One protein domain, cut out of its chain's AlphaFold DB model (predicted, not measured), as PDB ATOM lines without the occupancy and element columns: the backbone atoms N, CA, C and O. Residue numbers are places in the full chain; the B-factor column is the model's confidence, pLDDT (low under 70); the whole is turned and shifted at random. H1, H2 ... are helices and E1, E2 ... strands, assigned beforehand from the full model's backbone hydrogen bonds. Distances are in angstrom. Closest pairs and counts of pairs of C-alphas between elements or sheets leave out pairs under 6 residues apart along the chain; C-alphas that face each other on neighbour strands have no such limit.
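What this domain is: This is residues 2 to 54 of the 157 residues of the protein "Altronate hydrolase" of Kribbellaceae bacterium (UniProt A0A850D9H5). Two short parallel strands, E1 and E2, lie side by side across the middle of a small flat body, with two short helices, H1 and H2, to one side of them. A long loop, residues 28 to 46, leaves H2, passes the strands to the side away from the helices and folds back into E2. Of the 53 printed residues, under half, 22, are in named elements, in the order E1, H1, H2, E2; the class is mixed, helices and strands. The whole is compact, with a radius of gyration of the C-alphas of 10.8 A and spans of 30 by 27 by 13 A.

How they stand to each other: Go from Val 2 to E1, residues 7 to 11, and look for its parallel neighbour E2, residues 47 to 51, at 24 degrees between directions. Here N 10 and O 49 are 2.8 A apart, and N 49 and O 8 also 2.8 A, both within hydrogen-bond range. Between the strands come H1, residues 15 to 18, and H2, residues 20 to 27; together they make a strand-helix-strand unit, two parallel neighbour strands with helices between, and its crossover is right-handed. H1 and H2 only just touch, only at the corner by their link, with 3 pairs of C-alphas within 8 A; the closest are those of Leu 17 and Arg 23, 6.3 A. The closest C-alphas of E1 and H1 are those of Leu 10 and Leu 17, 7.9 A. Those of H2 and E2 are Ala 26 and Trp 48, 7.5 A. E1 and H2 are apart, and so are H1 and E2. In H2 every O i to N i+4 pair is within hydrogen-bond range; H1 is too short for such a pair.

Where its parts are: Find C-alpha 7 at (91.612, 112.255, 126.947); E1 runs 13.5 A from there to C-alpha 11. H1 measures 5.3 A and H2 10.2 A. E2 runs 12.4 A, from C-alpha 47 to C-alpha 51 at (97.787, 112.696, 116.581).

The domain as a whole: The C-alphas of Ala 4 and Pro 54, the two farthest apart, are 30.5 A apart. The printed part has no cut; the link from H2 to E2 is long, with 19 residues. Mean pLDDT of the printed part is 95.5, and no printed residue is under 70.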
ATOM      1  N   VAL A   2      88.290 107.881 128.749       95.94
ATOM      2  CA  VAL A   2      87.439 108.781 127.936       95.94
ATOM      3  C   VAL A   2      86.012 108.909 128.482       95.94
ATOM      4  O   VAL A   2      85.549 110.021 128.707       95.94
ATOM      5  N   GLY A   3      85.353 107.792 128.812       93.44
ATOM      6  CA  GLY A   3      84.003 107.814 129.402       93.44
ATOM      7  C   GLY A   3      83.893 108.525 130.762       93.44
ATOM      8  O   GLY A   3      82.792 108.849 131.184       93.44
ATOM      9  N   ALA A   4      85.020 108.801 131.431       95.25
ATOM     10  CA  ALA A   4      85.080 109.566 132.679       95.25
ATOM     11  C   ALA A   4      85.470 111.045 132.456       95.25
ATOM     12  O   ALA A   4      85.798 111.741 133.412       95.25
ATOM     13  N   GLY A   5      85.480 111.526 131.205       96.69
ATOM     14  CA  GLY A   5      85.845 112.903 130.856       96.69
ATOM     15  C   GLY A   5      87.347 113.144 130.664       96.69
ATOM     16  O   GLY A   5      87.778 114.294 130.646       96.69
ATOM     17  N   GLY A   6      88.152 112.085 130.526       96.94
ATOM     18  CA  GLY A   6      89.576 112.184 130.194       96.94
ATOM     19  C   GLY A   6      89.858 112.192 128.688       96.94
ATOM     20  O   GLY A   6      88.965 111.988 127.864       96.94
ATOM     21  N   SER A   7      91.132 112.360 128.330       97.88
ATOM     22  CA  SER A   7      91.612 112.255 126.947       97.88
ATOM     23  C   SER A   7      92.544 111.065 126.766       97.88
ATOM     24  O   SER A   7      93.332 110.754 127.655       97.88
ATOM     25  N   VAL A   8      92.488 110.436 125.594       97.75
ATOM     26  CA  VAL A   8      93.483 109.455 125.146       97.75
ATOM     27  C   VAL A   8      93.979 109.875 123.772       97.75
ATOM     28  O   VAL A   8      93.175 110.162 122.886       97.75
ATOM     29  N   VAL A   9      95.299 109.920 123.602       98.06
ATOM     30  CA  VAL A   9      95.948 110.287 122.341       98.06
ATOM     31  C   VAL A   9      96.613 109.051 121.749       98.06
ATOM     32  O   VAL A   9      97.371 108.363 122.426       98.06
ATOM     33  N   LEU A  10      96.324 108.779 120.481       97.56
ATOM     34  CA  LEU A  10      96.892 107.691 119.695       97.56
ATOM     35  C   LEU A  10      97.759 108.269 118.578       97.56
ATOM     36  O   LEU A  10      97.461 109.329 118.031       97.56
ATOM     37  N   SER A  11      98.815 107.559 118.196       96.62
ATOM     38  CA  SER A  11      99.583 107.889 116.993       96.62
ATOM     39  C   SER A  11      98.784 107.499 115.751       96.62
ATOM     40  O   SER A  11      98.303 106.371 115.672       96.62
ATOM     41  N   SER A  12      98.718 108.366 114.733       96.25
ATOM     42  CA  SER A  12      98.121 108.027 113.429       96.25
ATOM     43  C   SER A  12      98.883 106.933 112.663       96.25
ATOM     44  O   SER A  12      98.458 106.534 111.583       96.25
ATOM     45  N   ARG A  13     100.045 106.504 113.168       94.25
ATOM     46  CA  ARG A  13     100.856 105.391 112.654       94.25
ATOM     47  C   ARG A  13     100.900 104.206 113.632       94.25
ATOM     48  O   ARG A  13     101.666 103.276 113.414       94.25
ATOM     49  N   GLY A  14     100.141 104.264 114.729       91.19
ATOM     50  CA  GLY A  14     100.129 103.231 115.762       91.19
ATOM     51  C   GLY A  14      99.333 101.994 115.346       91.19
ATOM     52  O   GLY A  14      98.279 102.112 114.723       91.19
ATOM     53  N   ALA A  15      99.809 100.814 115.749       91.88
ATOM     54  CA  ALA A  15      99.206  99.528 115.394       91.88
ATOM     55  C   ALA A  15      97.759  99.361 115.899       91.88
ATOM     56  O   ALA A  15      96.951  98.744 115.215       91.88
ATOM     57  N   LEU A  16      97.399  99.972 117.037       92.19
ATOM     58  CA  LEU A  16      96.033  99.910 117.583       92.19
ATOM     59  C   LEU A  16      94.973 100.421 116.601       92.19
ATOM     60  O   LEU A  16      93.880  99.874 116.543       92.19
ATOM     61  N   LEU A  17      95.284 101.446 115.800       94.50
ATOM     62  CA  LEU A  17      94.325 101.974 114.827       94.50
ATOM     63  C   LEU A  17      94.112 101.036 113.634       94.50
ATOM     64  O   LEU A  17      93.105 101.179 112.947       94.50
ATOM     65  N   ALA A  18      95.015 100.083 113.390       92.94
ATOM     66  CA  ALA A  18      94.844  99.071 112.350       92.94
ATOM     67  C   ALA A  18      93.898  97.935 112.780       92.94
ATOM     68  O   ALA A  18      93.354  97.260 111.913       92.94
ATOM     69  N   ASP A  19      93.640  97.770 114.082       94.69
ATOM     70  CA  ASP A  19      92.785  96.708 114.616       94.69
ATOM     71  C   ASP A  19      91.291  97.087 114.612       94.69
ATOM     72  O   ASP A  19      90.873  98.088 115.202       94.69
ATOM     73  N   ASP A  20      90.466  96.273 113.950       95.88
ATOM     74  CA  ASP A  20      89.020  96.495 113.803       95.88
ATOM     75  C   ASP A  20      88.279  96.432 115.148       95.88
ATOM     76  O   ASP A  20      87.327  97.188 115.379       95.88
ATOM     77  N   GLY A  21      88.724  95.547 116.046       95.00
ATOM     78  CA  GLY A  21      88.152  95.383 117.379       95.00
ATOM     79  C   GLY A  21      88.372  96.629 118.230       95.00
ATOM     80  O   GLY A  21      87.427  97.163 118.815       95.00
ATOM     81  N   PHE A  22      89.596  97.153 118.222       94.50
ATOM     82  CA  PHE A  22      89.945  98.405 118.871       94.50
ATOM     83  C   PHE A  22      89.158  99.578 118.286       94.50
ATOM     84  O   PHE A  22      88.589 100.357 119.051       94.50
ATOM     85  N   ARG A  23      89.066  99.704 116.951       96.12
ATOM     86  CA  ARG A  23      88.297 100.797 116.331       96.12
ATOM     87  C   ARG A  23      86.822 100.749 116.723       96.12
ATOM     88  O   ARG A  23      86.263 101.770 117.129       96.12
ATOM     89  N   THR A  24      86.231  99.558 116.722       95.88
ATOM     90  CA  THR A  24      84.847  99.353 117.161       95.88
ATOM     91  C   THR A  24      84.671  99.736 118.630       95.88
ATOM     92  O   THR A  24      83.748 100.478 118.962       95.88
ATOM     93  N   ALA A  25      85.573  99.296 119.509       92.81
ATOM     94  CA  ALA A  25      85.497  99.578 120.939       92.81
ATOM     95  C   ALA A  25      85.732 101.063 121.284       92.81
ATOM     96  O   ALA A  25      85.080 101.598 122.180       92.81
ATOM     97  N   ALA A  26      86.657 101.735 120.594       94.00
ATOM     98  CA  ALA A  26      87.037 103.116 120.885       94.00
ATOM     99  C   ALA A  26      86.144 104.152 120.177       94.00
ATOM    100  O   ALA A  26      85.786 105.163 120.783       94.00
ATOM    101  N   PHE A  27      85.772 103.907 118.918       95.12
ATOM    102  CA  PHE A  27      85.094 104.875 118.042       95.12
ATOM    103  C   PHE A  27      83.694 104.433 117.590       95.12
ATOM    104  O   PHE A  27      82.992 105.206 116.938       95.12
ATOM    105  N   GLY A  28      83.265 103.214 117.932       94.75
ATOM    106  CA  GLY A  28      81.925 102.707 117.629       94.75
ATOM    107  C   GLY A  28      81.722 102.229 116.188       94.75
ATOM    108  O   GLY A  28      80.585 101.986 115.795       94.75
ATOM    109  N   ASN A  29      82.783 102.118 115.384       92.94
ATOM    110  CA  ASN A  29      82.733 101.595 114.016       92.94
ATOM    111  C   ASN A  29      84.102 101.043 113.579       92.94
ATOM    112  O   ASN A  29      85.104 101.237 114.265       92.94
ATOM    113  N   THR A  30      84.141 100.368 112.432       93.75
ATOM    114  CA  THR A  30      85.355  99.767 111.857       93.75
ATOM    115  C   THR A  30      86.055 100.660 110.832       93.75
ATOM    116  O   THR A  30      87.092 100.259 110.303       93.75
ATOM    117  N   GLU A  31      85.532 101.849 110.531       94.62
ATOM    118  CA  GLU A  31      86.098 102.720 109.498       94.62
ATOM    119  C   GLU A  31      87.484 103.242 109.906       94.62
ATOM    120  O   GLU A  31      87.750 103.455 111.094       94.62
ATOM    121  N   PRO A  32      88.398 103.467 108.945       93.69
ATOM    122  CA  PRO A  32      89.690 104.075 109.235       93.69
ATOM    123  C   PRO A  32      89.538 105.446 109.909       93.69
ATOM    124  O   PRO A  32      88.866 106.342 109.397       93.69
ATOM    125  N   VAL A  33      90.219 105.639 111.041       94.75
ATOM    126  CA  VAL A  33      90.180 106.903 111.790       94.75
ATOM    127  C   VAL A  33      91.366 107.780 111.394       94.75
ATOM    128  O   VAL A  33      92.525 107.438 111.631       94.75
ATOM    129  N   GLY A  34      91.074 108.929 110.785       95.31
ATOM    130  CA  GLY A  34      92.082 109.920 110.409       95.31
ATOM    131  C   GLY A  34      92.591 110.764 111.590       95.31
ATOM    132  O   GLY A  34      91.999 110.752 112.670       95.31
ATOM    133  N   PRO A  35      93.676 111.544 111.401       97.25
ATOM    134  CA  PRO A  35      94.186 112.439 112.435       97.25
ATOM    135  C   PRO A  35      93.173 113.520 112.830       97.25
ATOM    136  O   PRO A  35      92.691 114.259 111.973       97.25
ATOM    137  N   THR A  36      92.921 113.663 114.130       97.56
ATOM    138  CA  THR A  36      92.052 114.704 114.706       97.56
ATOM    139  C   THR A  36      92.840 115.907 115.216       97.56
ATOM    140  O   THR A  36      92.287 116.998 115.333       97.56
ATOM    141  N   VAL A  37      94.136 115.726 115.497       97.81
ATOM    142  CA  VAL A  37      95.039 116.784 115.963       97.81
ATOM    143  C   VAL A  37      96.369 116.746 115.207       97.81
ATOM    144  O   VAL A  37      96.841 115.689 114.768       97.81
ATOM    145  N   ALA A  38      96.983 117.914 115.022       97.12
ATOM    146  CA  ALA A  38      98.338 118.011 114.493       97.12
ATOM    147  C   ALA A  38      99.367 117.475 115.503       97.12
ATOM    148  O   ALA A  38      99.078 117.312 116.690       97.12
ATOM    149  N   HIS A  39     100.578 117.188 115.024       95.88
ATOM    150  CA  HIS A  39     101.666 116.704 115.870       95.88
ATOM    151  C   HIS A  39     101.957 117.702 117.000       95.88
ATOM    152  O   HIS A  39     102.275 118.859 116.731       95.88
ATOM    153  N   GLY A  40     101.807 117.268 118.255       94.88
ATOM    154  CA  GLY A  40     102.010 118.113 119.434       94.88
ATOM    155  C   GLY A  40     100.967 119.216 119.651       94.88
ATOM    156  O   GLY A  40     101.174 120.088 120.490       94.88
ATOM    157  N   GLN A  41      99.846 119.207 118.924       97.38
ATOM    158  CA  GLN A  41      98.780 120.185 119.141       97.38
ATOM    159  C   GLN A  41      98.084 119.940 120.486       97.38
ATOM    160  O   GLN A  41      97.636 118.831 120.778       97.38
ATOM    161  N   ARG A  42      97.927 121.008 121.277       96.75
ATOM    162  CA  ARG A  42      97.164 120.984 122.529       96.75
ATOM    163  C   ARG A  42      95.716 120.551 122.286       96.75
ATOM    164  O   ARG A  42      95.040 121.089 121.408       96.75
ATOM    165  N   LEU A  43      95.230 119.628 123.114       96.88
ATOM    166  CA  LEU A  43      93.850 119.148 123.043       96.88
ATOM    167  C   LEU A  43      92.853 120.246 123.445       96.88
ATOM    168  O   LEU A  43      93.035 120.919 124.462       96.88
ATOM    169  N   ALA A  44      91.784 120.401 122.661       94.88
ATOM    170  CA  ALA A  44      90.730 121.387 122.916       94.88
ATOM    171  C   ALA A  44      89.595 120.852 123.807       94.88
ATOM    172  O   ALA A  44      88.931 121.630 124.489       94.88
ATOM    173  N   ALA A  45      89.371 119.535 123.806       96.12
ATOM    174  CA  ALA A  45      88.315 118.878 124.569       96.12
ATOM    175  C   ALA A  45      88.721 117.446 124.973       96.12
ATOM    176  O   ALA A  45      89.588 116.854 124.317       96.12
ATOM    177  N   PRO A  46      88.097 116.873 126.019       97.50
ATOM    178  CA  PRO A  46      88.201 115.451 126.337       97.50
ATOM    179  C   PRO A  46      87.784 114.543 125.179       97.50
ATOM    180  O   PRO A  46      86.960 114.933 124.354       97.50
ATOM    181  N   GLY A  47      88.320 113.322 125.132       97.56
ATOM    182  CA  GLY A  47      87.951 112.343 124.109       97.56
ATOM    183  C   GLY A  47      89.105 111.503 123.573       97.56
ATOM    184  O   GLY A  47      90.241 111.571 124.047       97.56
ATOM    185  N   TRP A  48      88.788 110.704 122.558       97.69
ATOM    186  CA  TRP A  48      89.785 110.038 121.728       97.69
ATOM    187  C   TRP A  48      90.366 111.023 120.721       97.69
ATOM    188  O   TRP A  48      89.628 111.688 119.997       97.69
ATOM    189  N   HIS A  49      91.690 111.081 120.647       98.06
ATOM    190  CA  HIS A  49      92.409 111.920 119.700       98.06
ATOM    191  C   HIS A  49      93.422 111.091 118.927       98.06
ATOM    192  O   HIS A  49      94.141 110.278 119.503       98.06
ATOM    193  N   VAL A  50      93.513 111.329 117.623       98.00
ATOM    194  CA  VAL A  50      94.530 110.726 116.761       98.00
ATOM    195  C   VAL A  50      95.505 111.819 116.350       98.00
ATOM    196  O   VAL A  50      95.171 112.718 115.577       98.00
ATOM    197  N   MET A  51      96.721 111.754 116.883       98.00
ATOM    198  CA  MET A  51      97.787 112.696 116.581       98.00
ATOM    199  C   MET A  51      98.472 112.322 115.275       98.00
ATOM    200  O   MET A  51      98.964 111.204 115.105       98.00
ATOM    201  N   ARG A  52      98.546 113.285 114.354       97.25
ATOM    202  CA  ARG A  52      99.259 113.119 113.086       97.25
ATOM    203  C   ARG A  52     100.738 112.811 113.328       97.25
ATOM    204  O   ARG A  52     101.422 113.570 114.010       97.25
ATOM    205  N   MET A  53     101.232 111.747 112.701       94.38
ATOM    206  CA  MET A  53     102.634 111.335 112.759       94.38
ATOM    207  C   MET A  53     103.251 111.207 111.358       94.38
ATOM    208  O   MET A  53     102.700 110.486 110.514       94.38
ATOM    209  N   PRO A  54     104.393 111.874 111.088       86.00
ATOM    210  CA  PRO A  54     105.095 111.737 109.813       86.00
ATOM    211  C   PRO A  54     105.770 110.364 109.662       86.00
ATOM    212  O   PRO A  54     105.839 109.856 108.546       86.00
TER     213      PRO A  54